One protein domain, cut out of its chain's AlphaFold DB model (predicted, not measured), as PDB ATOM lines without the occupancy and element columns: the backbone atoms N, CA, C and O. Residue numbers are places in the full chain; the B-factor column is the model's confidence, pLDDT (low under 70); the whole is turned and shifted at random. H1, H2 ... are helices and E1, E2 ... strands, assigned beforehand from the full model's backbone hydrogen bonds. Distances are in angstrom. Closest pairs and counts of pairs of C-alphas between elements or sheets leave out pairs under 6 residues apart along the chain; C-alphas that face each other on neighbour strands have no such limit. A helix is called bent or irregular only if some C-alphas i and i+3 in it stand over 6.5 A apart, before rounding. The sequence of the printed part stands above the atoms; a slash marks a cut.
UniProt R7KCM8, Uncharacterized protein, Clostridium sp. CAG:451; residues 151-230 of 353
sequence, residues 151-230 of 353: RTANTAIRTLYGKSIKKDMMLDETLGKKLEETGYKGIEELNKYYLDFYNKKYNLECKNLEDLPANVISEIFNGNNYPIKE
ATOM      1  N   ARG A 151      18.557  39.664  -2.120       96.81
ATOM      2  CA  ARG A 151      17.971  40.984  -2.295       96.81
ATOM      3  C   ARG A 151      17.957  41.346  -3.778       96.81
ATOM      4  O   ARG A 151      18.973  41.271  -4.475       96.81
ATOM      5  N   THR A 152      16.808  41.792  -4.257       97.19
ATOM      6  CA  THR A 152      16.595  42.125  -5.665       97.19
ATOM      7  C   THR A 152      16.280  43.600  -5.853       97.19
ATOM      8  O   THR A 152      15.757  44.269  -4.964       97.19
ATOM      9  N   ALA A 153      16.550  44.122  -7.049       97.19
ATOM     10  CA  ALA A 153      16.071  45.432  -7.480       97.19
ATOM     11  C   ALA A 153      14.556  45.386  -7.750       97.19
ATOM     12  O   ALA A 153      14.110  45.470  -8.904       97.19
ATOM     13  N   ASN A 154      13.785  45.186  -6.688       97.81
ATOM     14  CA  ASN A 154      12.343  45.012  -6.720       97.81
ATOM     15  C   ASN A 154      11.598  46.332  -6.967       97.81
ATOM     16  O   ASN A 154      12.192  47.415  -7.041       97.81
ATOM     17  N   THR A 155      10.278  46.246  -7.116       96.94
ATOM     18  CA  THR A 155       9.416  47.409  -7.380       96.94
ATOM     19  C   THR A 155       9.543  48.502  -6.309       96.94
ATOM     20  O   THR A 155       9.591  49.688  -6.652       96.94
ATOM     21  N   ALA A 156       9.639  48.133  -5.029       98.31
ATOM     22  CA  ALA A 156       9.748  49.091  -3.928       98.31
ATOM     23  C   ALA A 156      11.093  49.836  -3.949       98.31
ATOM     24  O   ALA A 156      11.112  51.063  -3.846       98.31
ATOM     25  N   ILE A 157      12.215  49.143  -4.164       98.31
ATOM     26  CA  ILE A 157      13.546  49.768  -4.248       98.31
ATOM     27  C   ILE A 157      13.670  50.652  -5.494       98.31
ATOM     28  O   ILE A 157      14.196  51.763  -5.416       98.31
ATOM     29  N   ARG A 158      13.149  50.215  -6.649       97.81
ATOM     30  CA  ARG A 158      13.102  51.070  -7.853       97.81
ATOM     31  C   ARG A 158      12.351  52.369  -7.590       97.81
ATOM     32  O   ARG A 158      12.788  53.421  -8.050       97.81
ATOM     33  N   THR A 159      11.253  52.294  -6.838       97.88
ATOM     34  CA  THR A 159      10.474  53.477  -6.463       97.88
ATOM     35  C   THR A 159      11.241  54.370  -5.490       97.88
ATOM     36  O   THR A 159      11.277  55.578  -5.700       97.88
ATOM     37  N   LEU A 160      11.927  53.785  -4.499       98.31
ATOM     38  CA  LEU A 160      12.749  54.516  -3.526       98.31
ATOM     39  C   LEU A 160      13.807  55.396  -4.207       98.31
ATOM     40  O   LEU A 160      14.038  56.540  -3.818       98.31
ATOM     41  N   TYR A 161      14.459  54.861  -5.240       97.81
ATOM     42  CA  TYR A 161      15.489  55.582  -5.983       97.81
ATOM     43  C   TYR A 161      14.958  56.429  -7.144       97.81
ATOM     44  O   TYR A 161      15.677  57.316  -7.606       97.81
ATOM     45  N   GLY A 162      13.755  56.142  -7.650       96.56
ATOM     46  CA  GLY A 162      13.165  56.819  -8.808       96.56
ATOM     47  C   GLY A 162      13.933  56.615 -10.121       96.56
ATOM     48  O   GLY A 162      13.797  57.414 -11.044       96.56
ATOM     49  N   LYS A 163      14.784  55.584 -10.209       94.00
ATOM     50  CA  LYS A 163      15.641  55.301 -11.372       94.00
ATOM     51  C   LYS A 163      16.013  53.824 -11.459       94.00
ATOM     52  O   LYS A 163      15.780  53.048 -10.533       94.00
ATOM     53  N   SER A 164      16.639  53.450 -12.572       93.31
ATOM     54  CA  SER A 164      17.239  52.127 -12.751       93.31
ATOM     55  C   SER A 164      18.273  51.836 -11.664       93.31
ATOM     56  O   SER A 164      19.146  52.659 -11.380       93.31
ATOM     57  N   ILE A 165      18.171  50.646 -11.079       97.25
ATOM     58  CA  ILE A 165      19.019  50.199  -9.975       97.25
ATOM     59  C   ILE A 165      20.294  49.561 -10.516       97.25
ATOM     60  O   ILE A 165      20.272  48.869 -11.533       97.25
ATOM     61  N   LYS A 166      21.401  49.798  -9.818       95.62
ATOM     62  CA  LYS A 166      22.703  49.168 -10.049       95.62
ATOM     63  C   LYS A 166      23.111  48.365  -8.813       95.62
ATOM     64  O   LYS A 166      22.562  48.573  -7.734       95.62
ATOM     65  N   LYS A 167      24.074  47.452  -8.969       95.44
ATOM     66  CA  LYS A 167      24.523  46.545  -7.899       95.44
ATOM     67  C   LYS A 167      25.006  47.282  -6.640       95.44
ATOM     68  O   LYS A 167      24.654  46.883  -5.538       95.44
ATOM     69  N   ASP A 168      25.780  48.351  -6.795       97.06
ATOM     70  CA  ASP A 168      26.310  49.180  -5.702       97.06
ATOM     71  C   ASP A 168      25.205  49.834  -4.859       97.06
ATOM     72  O   ASP A 168      25.334  49.943  -3.643       97.06
ATOM     73  N   MET A 169      24.075  50.173  -5.484       97.56
ATOM     74  CA  MET A 169      22.910  50.755  -4.811       97.56
ATOM     75  C   MET A 169      22.152  49.761  -3.917       97.56
ATOM     76  O   MET A 169      21.284  50.164  -3.156       97.56
ATOM     77  N   MET A 170      22.448  48.466  -4.030       97.06
ATOM     78  CA  MET A 170      21.786  47.397  -3.277       97.06
ATOM     79  C   MET A 170      22.570  46.960  -2.036       97.06
ATOM     80  O   MET A 170      22.059  46.153  -1.259       97.06
ATOM     81  N   LEU A 171      23.800  47.457  -1.866       97.81
ATOM     82  CA  LEU A 171      24.626  47.201  -0.689       97.81
ATOM     83  C   LEU A 171      24.034  47.905   0.535       97.81
ATOM     84  O   LEU A 171      23.537  49.025   0.415       97.81
ATOM     85  N   ASP A 172      24.150  47.275   1.703       98.25
ATOM     86  CA  ASP A 172      23.536  47.730   2.957       98.25
ATOM     87  C   ASP A 172      23.834  49.196   3.273       98.25
ATOM     88  O   ASP A 172      22.923  49.953   3.596       98.25
ATOM     89  N   GLU A 173      25.084  49.632   3.097       98.00
ATOM     90  CA  GLU A 173      25.482  51.019   3.344       98.00
ATOM     91  C   GLU A 173      24.754  52.011   2.419       98.00
ATOM     92  O   GLU A 173      24.245  53.040   2.866       98.00
ATOM     93  N   THR A 174      24.694  51.714   1.117       98.25
ATOM     94  CA  THR A 174      24.146  52.642   0.113       98.25
ATOM     95  C   THR A 174      22.619  52.649   0.133       98.25
ATOM     96  O   THR A 174      22.005  53.715   0.029       98.25
ATOM     97  N   LEU A 175      22.001  51.476   0.293       98.56
ATOM     98  CA  LEU A 175      20.553  51.350   0.440       98.56
ATOM     99  C   LEU A 175      20.086  51.930   1.779       98.56
ATOM    100  O   LEU A 175      19.095  52.656   1.812       98.56
ATOM    101  N   GLY A 176      20.835  51.687   2.858       98.62
ATOM    102  CA  GLY A 176      20.579  52.254   4.180       98.62
ATOM    103  C   GLY A 176      20.560  53.781   4.165       98.62
ATOM    104  O   GLY A 176      19.554  54.374   4.545       98.62
ATOM    105  N   LYS A 177      21.595  54.427   3.614       98.62
ATOM    106  CA  LYS A 177      21.621  55.896   3.447       98.62
ATOM    107  C   LYS A 177      20.418  56.412   2.655       98.62
ATOM    108  O   LYS A 177      19.838  57.438   2.995       98.62
ATOM    109  N   LYS A 178      19.999  55.686   1.610       98.50
ATOM    110  CA  LYS A 178      18.827  56.080   0.820       98.50
ATOM    111  C   LYS A 178      17.521  55.990   1.617       98.50
ATOM    112  O   LYS A 178      16.655  56.846   1.452       98.50
ATOM    113  N   LEU A 179      17.377  54.974   2.463       98.75
ATOM    114  CA  LEU A 179      16.238  54.832   3.372       98.75
ATOM    115  C   LEU A 179      16.197  55.977   4.398       98.75
ATOM    116  O   LEU A 179      15.126  56.543   4.634       98.75
ATOM    117  N   GLU A 180      17.354  56.385   4.929       98.56
ATOM    118  CA  GLU A 180      17.487  57.526   5.852       98.56
ATOM    119  C   GLU A 180      17.010  58.847   5.245       98.56
ATOM    120  O   GLU A 180      16.265  59.582   5.894       98.56
ATOM    121  N   GLU A 181      17.326  59.114   3.973       97.88
ATOM    122  CA  GLU A 181      16.809  60.286   3.242       97.88
ATOM    123  C   GLU A 181      15.271  60.336   3.185       97.88
ATOM    124  O   GLU A 181      14.689  61.398   2.963       97.88
ATOM    125  N   THR A 182      14.604  59.193   3.372       96.38
ATOM    126  CA  THR A 182      13.139  59.061   3.358       96.38
ATOM    127  C   THR A 182      12.513  58.891   4.746       96.38
ATOM    128  O   THR A 182      11.302  58.714   4.844       96.38
ATOM    129  N   GLY A 183      13.310  59.002   5.815       97.56
ATOM    130  CA  GLY A 183      12.835  59.000   7.204       97.56
ATOM    131  C   GLY A 183      12.891  57.652   7.933       97.56
ATOM    132  O   GLY A 183      12.434  57.580   9.072       97.56
ATOM    133  N   TYR A 184      13.458  56.608   7.321       98.50
ATOM    134  CA  TYR A 184      13.696  55.304   7.959       98.50
ATOM    135  C   TYR A 184      15.087  55.246   8.613       98.50
ATOM    136  O   TYR A 184      15.978  56.015   8.272       98.50
ATOM    137  N   LYS A 185      15.322  54.317   9.540       97.75
ATOM    138  CA  LYS A 185      16.595  54.184  10.283       97.75
ATOM    139  C   LYS A 185      17.606  53.264   9.590       97.75
ATOM    140  O   LYS A 185      18.161  52.358  10.211       97.75
ATOM    141  N   GLY A 186      17.821  53.478   8.298       97.62
ATOM    142  CA  GLY A 186      18.770  52.694   7.510       97.62
ATOM    143  C   GLY A 186      18.277  51.286   7.162       97.62
ATOM    144  O   GLY A 186      17.074  51.024   7.111       97.62
ATOM    145  N   ILE A 187      19.220  50.378   6.883       97.88
ATOM    146  CA  ILE A 187      18.939  49.037   6.334       97.88
ATOM    147  C   ILE A 187      18.102  48.153   7.274       97.88
ATOM    148  O   ILE A 187      17.306  47.328   6.819       97.88
ATOM    149  N   GLU A 188      18.216  48.379   8.583       96.31
ATOM    150  CA  GLU A 188      17.460  47.664   9.616       96.31
ATOM    151  C   GLU A 188      15.946  47.886   9.511       96.31
ATOM    152  O   GLU A 188      15.166  47.062   9.981       96.31
ATOM    153  N   GLU A 189      15.512  48.978   8.872       98.06
ATOM    154  CA  GLU A 189      14.096  49.293   8.649       98.06
ATOM    155  C   GLU A 189      13.643  49.070   7.195       98.06
ATOM    156  O   GLU A 189      12.563  49.524   6.807       98.06
ATOM    157  N   LEU A 190      14.414  48.334   6.381       98.69
ATOM    158  CA  LEU A 190      14.003  47.959   5.019       98.69
ATOM    159  C   LEU A 190      12.682  47.168   5.013       98.69
ATOM    160  O   LEU A 190      11.828  47.391   4.154       98.69
ATOM    161  N   ASN A 191      12.486  46.287   5.995       98.38
ATOM    162  CA  ASN A 191      11.227  45.578   6.241       98.38
ATOM    163  C   ASN A 191      10.043  46.540   6.437       98.38
ATOM    164  O   ASN A 191       8.997  46.360   5.812       98.38
ATOM    165  N   LYS A 192      10.216  47.591   7.250       98.50
ATOM    166  CA  LYS A 192       9.177  48.604   7.493       98.50
ATOM    167  C   LYS A 192       8.872  49.389   6.228       98.50
ATOM    168  O   LYS A 192       7.705  49.559   5.892       98.50
ATOM    169  N   TYR A 193       9.909  49.783   5.487       98.81
ATOM    170  CA  TYR A 193       9.738  50.439   4.195       98.81
ATOM    171  C   TYR A 193       8.915  49.587   3.221       98.81
ATOM    172  O   TYR A 193       7.979  50.094   2.602       98.81
ATOM    173  N   TYR A 194       9.210  48.288   3.100       98.81
ATOM    174  CA  TYR A 194       8.406  47.391   2.269       98.81
ATOM    175  C   TYR A 194       6.962  47.287   2.750       98.81
ATOM    176  O   TYR A 194       6.052  47.379   1.926       98.81
ATOM    177  N   LEU A 195       6.741  47.130   4.056       98.75
ATOM    178  CA  LEU A 195       5.398  47.027   4.617       98.75
ATOM    179  C   LEU A 195       4.575  48.287   4.313       98.75
ATOM    180  O   LEU A 195       3.478  48.179   3.765       98.75
ATOM    181  N   ASP A 196       5.126  49.469   4.587       98.75
ATOM    182  CA  ASP A 196       4.481  50.758   4.314       98.75
ATOM    183  C   ASP A 196       4.203  50.945   2.820       98.75
ATOM    184  O   ASP A 196       3.099  51.336   2.424       98.75
ATOM    185  N   PHE A 197       5.193  50.640   1.975       98.81
ATOM    186  CA  PHE A 197       5.083  50.756   0.526       98.81
ATOM    187  C   PHE A 197       3.943  49.897  -0.019       98.81
ATOM    188  O   PHE A 197       3.102  50.397  -0.770       98.81
ATOM    189  N   TYR A 198       3.892  48.615   0.353       98.75
ATOM    190  CA  TYR A 198       2.891  47.689  -0.170       98.75
ATOM    191  C   TYR A 198       1.509  47.901   0.446       98.75
ATOM    192  O   TYR A 198       0.524  47.822  -0.291       98.75
ATOM    193  N   ASN A 199       1.422  48.272   1.728       98.75
ATOM    194  CA  ASN A 199       0.167  48.721   2.331       98.75
ATOM    195  C   ASN A 199      -0.406  49.922   1.574       98.75
ATOM    196  O   ASN A 199      -1.567  49.901   1.172       98.75
ATOM    197  N   LYS A 200       0.417  50.936   1.286       98.56
ATOM    198  CA  LYS A 200      -0.013  52.111   0.518       98.56
ATOM    199  C   LYS A 200      -0.388  51.762  -0.922       98.56
ATOM    200  O   LYS A 200      -1.418  52.218  -1.408       98.56
ATOM    201  N   LYS A 201       0.443  50.979  -1.615       98.50
ATOM    202  CA  LYS A 201       0.242  50.620  -3.027       98.50
ATOM    203  C   LYS A 201      -1.059  49.847  -3.248       98.50
ATOM    204  O   LYS A 201      -1.726  50.075  -4.253       98.50
ATOM    205  N   TYR A 202      -1.395  48.943  -2.328       98.38
ATOM    206  CA  TYR A 202      -2.541  48.040  -2.447       98.38
ATOM    207  C   TYR A 202      -3.717  48.388  -1.529       98.38
ATOM    208  O   TYR A 202      -4.700  47.652  -1.519       98.38
ATOM    209  N   ASN A 203      -3.645  49.506  -0.797       98.31
ATOM    210  CA  ASN A 203      -4.638  49.914   0.197       98.31
ATOM    211  C   ASN A 203      -4.935  48.795   1.218       98.31
ATOM    212  O   ASN A 203      -6.083  48.387   1.406       98.31
ATOM    213  N   LEU A 204      -3.870  48.272   1.831       98.12
ATOM    214  CA  LEU A 204      -3.907  47.220   2.850       98.12
ATOM    215  C   LEU A 204      -3.573  47.794   4.233       98.12
ATOM    216  O   LEU A 204      -2.954  48.851   4.353       98.12
ATOM    217  N   GLU A 205      -3.938  47.055   5.278       97.38
ATOM    218  CA  GLU A 205      -3.661  47.406   6.680       97.38
ATOM    219  C   GLU A 205      -2.842  46.322   7.407       97.38
ATOM    220  O   GLU A 205      -2.962  46.143   8.625       97.38
ATOM    221  N   CYS A 206      -2.003  45.591   6.663       97.12
ATOM    222  CA  CYS A 206      -1.154  44.522   7.189       97.12
ATOM    223  C   CYS A 206      -0.191  45.064   8.255       97.12
ATOM    224  O   CYS A 206       0.337  46.173   8.123       97.12
ATOM    225  N   LYS A 207       0.041  44.286   9.320       95.19
ATOM    226  CA  LYS A 207       0.914  44.686  10.439       95.19
ATOM    227  C   LYS A 207       2.317  44.103  10.338       95.19
ATOM    228  O   LYS A 207       3.237  44.684  10.903       95.19
ATOM    229  N   ASN A 208       2.471  43.008   9.601       95.38
ATOM    230  CA  ASN A 208       3.746  42.361   9.318       95.38
ATOM    231  C   ASN A 208       3.838  42.030   7.826       95.38
ATOM    232  O   ASN A 208       2.813  41.880   7.155       95.38
ATOM    233  N   LEU A 209       5.055  41.847   7.307       97.38
ATOM    234  CA  LEU A 209       5.238  41.459   5.904       97.38
ATOM    235  C   LEU A 209       4.583  40.111   5.571       97.38
ATOM    236  O   LEU A 209       4.049  39.938   4.480       97.38
ATOM    237  N   GLU A 210       4.574  39.168   6.515       95.88
ATOM    238  CA  GLU A 210       3.964  37.847   6.318       95.88
ATOM    239  C   GLU A 210       2.427  37.902   6.209       95.88
ATOM    240  O   GLU A 210       1.810  36.973   5.684       95.88
ATOM    241  N   ASP A 211       1.793  38.996   6.643       95.75
ATOM    242  CA  ASP A 211       0.345  39.208   6.509       95.75
ATOM    243  C   ASP A 211      -0.054  39.635   5.090       95.75
ATOM    244  O   ASP A 211      -1.239  39.604   4.746       95.75
ATOM    245  N   LEU A 212       0.912  40.037   4.257       97.81
ATOM    246  CA  LEU A 212       0.653  40.444   2.882       97.81
ATOM    247  C   LEU A 212       0.140  39.251   2.048       97.81
ATOM    248  O   LEU A 212       0.556  38.104   2.252       97.81
ATOM    249  N   PRO A 213      -0.742  39.492   1.059       97.06
ATOM    250  CA  PRO A 213      -1.137  38.467   0.098       97.06
ATOM    251  C   PRO A 213       0.072  37.881  -0.645       97.06
ATOM    252  O   PRO A 213       1.032  38.592  -0.944       97.06
ATOM    253  N   ALA A 214       0.017  36.596  -1.012       96.81
ATOM    254  CA  ALA A 214       1.150  35.897  -1.625       96.81
ATOM    255  C   ALA A 214       1.677  36.578  -2.900       96.81
ATOM    256  O   ALA A 214       2.888  36.660  -3.089       96.81
ATOM    257  N   ASN A 215       0.797  37.116  -3.748       96.44
ATOM    258  CA  ASN A 215       1.202  37.868  -4.938       96.44
ATOM    259  C   ASN A 215       1.943  39.169  -4.580       96.44
ATOM    260  O   ASN A 215       2.873  39.546  -5.285       96.44
ATOM    261  N   VAL A 216       1.587  39.826  -3.475       98.31
ATOM    262  CA  VAL A 216       2.280  41.029  -2.993       98.31
ATOM    263  C   VAL A 216       3.642  40.667  -2.399       98.31
ATOM    264  O   VAL A 216       4.628  41.337  -2.697       98.31
ATOM    265  N   ILE A 217       3.738  39.563  -1.645       98.38
ATOM    266  CA  ILE A 217       5.028  39.037  -1.165       98.38
ATOM    267  C   ILE A 217       5.957  38.721  -2.345       98.38
ATOM    268  O   ILE A 217       7.132  39.079  -2.303       98.38
ATOM    269  N   SER A 218       5.441  38.144  -3.437       98.00
ATOM    270  CA  SER A 218       6.258  37.888  -4.634       98.00
ATOM    271  C   SER A 218       6.889  39.167  -5.203       98.00
ATOM    272  O   SER A 218       8.006  39.136  -5.717       98.00
ATOM    273  N   GLU A 219       6.241  40.329  -5.050       98.25
ATOM    274  CA  GLU A 219       6.811  41.603  -5.491       98.25
ATOM    275  C   GLU A 219       7.954  42.103  -4.608       98.25
ATOM    276  O   GLU A 219       8.830  42.795  -5.121       98.25
ATOM    277  N   ILE A 220       8.002  41.743  -3.322       98.38
ATOM    278  CA  ILE A 220       9.169  42.014  -2.459       98.38
ATOM    279  C   ILE A 220      10.412  41.327  -3.033       98.38
ATOM    280  O   ILE A 220      11.507  41.887  -3.019       98.38
ATOM    281  N   PHE A 221      10.232  40.141  -3.604       97.88
ATOM    282  CA  PHE A 221      11.312  39.312  -4.125       97.88
ATOM    283  C   PHE A 221      11.505  39.448  -5.647       97.88
ATOM    284  O   PHE A 221      12.339  38.756  -6.235       97.88
ATOM    285  N   ASN A 222      10.752  40.312  -6.335       95.94
ATOM    286  CA  ASN A 222      10.817  40.426  -7.795       95.94
ATOM    287  C   ASN A 222      12.023  41.246  -8.289       95.94
ATOM    288  O   ASN A 222      12.738  41.883  -7.525       95.94
ATOM    289  N   GLY A 223      12.228  41.286  -9.605       95.56
ATOM    290  CA  GLY A 223      13.207  42.175 -10.229       95.56
ATOM    291  C   GLY A 223      14.595  41.573 -10.436       95.56
ATOM    292  O   GLY A 223      14.765  40.359 -10.414       95.56
ATOM    293  N   ASN A 224      15.585  42.416 -10.738       95.31
ATOM    294  CA  ASN A 224      16.925  41.940 -11.091       95.31
ATOM    295  C   ASN A 224      17.671  41.459  -9.842       95.31
ATOM    296  O   ASN A 224      17.661  42.146  -8.820       95.31
ATOM    297  N   ASN A 225      18.345  40.314  -9.950       94.56
ATOM    298  CA  ASN A 225      19.200  39.763  -8.902       94.56
ATOM    299  C   ASN A 225      20.665  40.190  -9.134       94.56
ATOM    300  O   ASN A 225      21.167  40.098 -10.255       94.56
ATOM    301  N   TYR A 226      21.335  40.671  -8.080       93.19
ATOM    302  CA  TYR A 226      22.744  41.099  -8.090       93.19
ATOM    303  C   TYR A 226      23.668  40.220  -7.219       93.19
ATOM    304  O   TYR A 226      24.738  40.673  -6.796       93.19
ATOM    305  N   PRO A 227      23.325  38.932  -7.080       91.31
ATOM    306  CA  PRO A 227      23.784  37.984  -6.057       91.31
ATOM    307  C   PRO A 227      24.196  38.594  -4.710       91.31
ATOM    308  O   PRO A 227      25.306  38.377  -4.234       91.31
ATOM    309  N   ILE A 228      23.321  39.407  -4.118       94.94
ATOM    310  CA  ILE A 228      23.503  39.955  -2.766       94.94
ATOM    311  C   ILE A 228      22.483  39.255  -1.877       94.94
ATOM    312  O   ILE A 228      21.288  39.369  -2.138       94.94
ATOM    313  N   LYS A 229      22.932  38.530  -0.850       94.75
ATOM    314  CA  LYS A 229      22.031  37.898   0.122       94.75
ATOM    315  C   LYS A 229      21.290  38.960   0.931       94.75
ATOM    316  O   LYS A 229      21.840  40.023   1.212       94.75
ATOM    317  N   GLU A 230      20.030  38.693   1.260       96.38
ATOM    318  CA  GLU A 230      19.268  39.589   2.127       96.38
ATOM    319  C   GLU A 230      19.828  39.552   3.555       96.38
ATOM    320  O   GLU A 230      19.921  38.484   4.158       96.38
TER     321      GLU A 230
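This is residues 151 to 230 of the 353 residues of an uncharacterized protein of Clostridium sp. CAG:451 (UniProt R7KCM8). A cluster of mostly short helices is built on one longer helix, H4, which runs along one side; H3 crosses its first half, and H1 packs at a steep angle on residues 194 to 198. Across the cluster from H4, the first and last elements, E1 and E2, pair as a two-stranded ribbon with H2 beside it, and H5 meets the beginning of H1. The 80 printed residues hold five named helices and two named strands, in the order E1, H1, H2, H3, H4, H5, E2; the strands are antiparallel and the class is mostly helix. The whole is compact, with a radius of gyration of the C-alphas of 12.0 A, and rounded, spanning 32 by 25 by 21 A.

E1, residues 151 to 153, and E2, residues 224 to 229, are antiparallel neighbours at 156 degrees; N 151 and O 228 are 2.7 A apart, and N 153 and O 224 2.9 A, both within hydrogen-bond range. H2, residues 167 to 170, comes closest to E2 at the C-alphas of Lys 167 and Tyr 226, 5.7 A apart. H2 is close to but not clearly touching H3, residues 172 to 180, with the closest C-alphas, Met 169 and Leu 175, 5.8 A apart. H3 touches H4, residues 186 to 202, through residues 186 to 193 of H4 alone, at a steep tilt of 56 degrees, the same way; the closest C-alphas, Gly 176 and Gly 186, are 3.8 A apart. H1, residues 155 to 161, is the hub, but only just touches each of three helices, with 3 pairs of C-alphas within 8 A each time. It stands about perpendicular to H3, at 77 degrees, closest at the C-alphas of Tyr 161 and Lys 178, 7.6 A. It only just touches H4, with residues 194 to 198 of H4 alone, at a steep tilt of 60 degrees, opposite ways; the closest C-alphas, those of Ala 156 and Tyr 194, are 6.6 A apart. With H5, residues 214 to 220, it has a shallow tilt of 27 degrees, the same way; the C-alphas of Thr 155 and Glu 219 come closest, 6.6 A. Every O i to N i+4 pair is within hydrogen-bond range in H1, H3 and H5, against 10 of 13 in H4; H2 is too short for such a pair.

E1 begins at C-alpha 151 (17.971, 40.984, -2.295) and E2, 13.0 A long, ends at C-alpha 229 (22.031, 37.898, 0.122). H4 is 24.0 A long, from C-alpha 186 (18.770, 52.694, 7.510); it has a kink of 33 degrees near residue 193 and is irregular, with C-alphas 188 and 191 7.4 A apart. H3 measures 11.9 A, H1 10.3 A and H5 10.1 A.

The C-alphas of Asp 168 and Glu 205 are the two farthest apart, at 32.5 A. The printed part has no cut. The link from H4 to H5, 11 residues, is long; the others are tight. The mean pLDDT of the printed part is 97.3, and no printed residue is under 70.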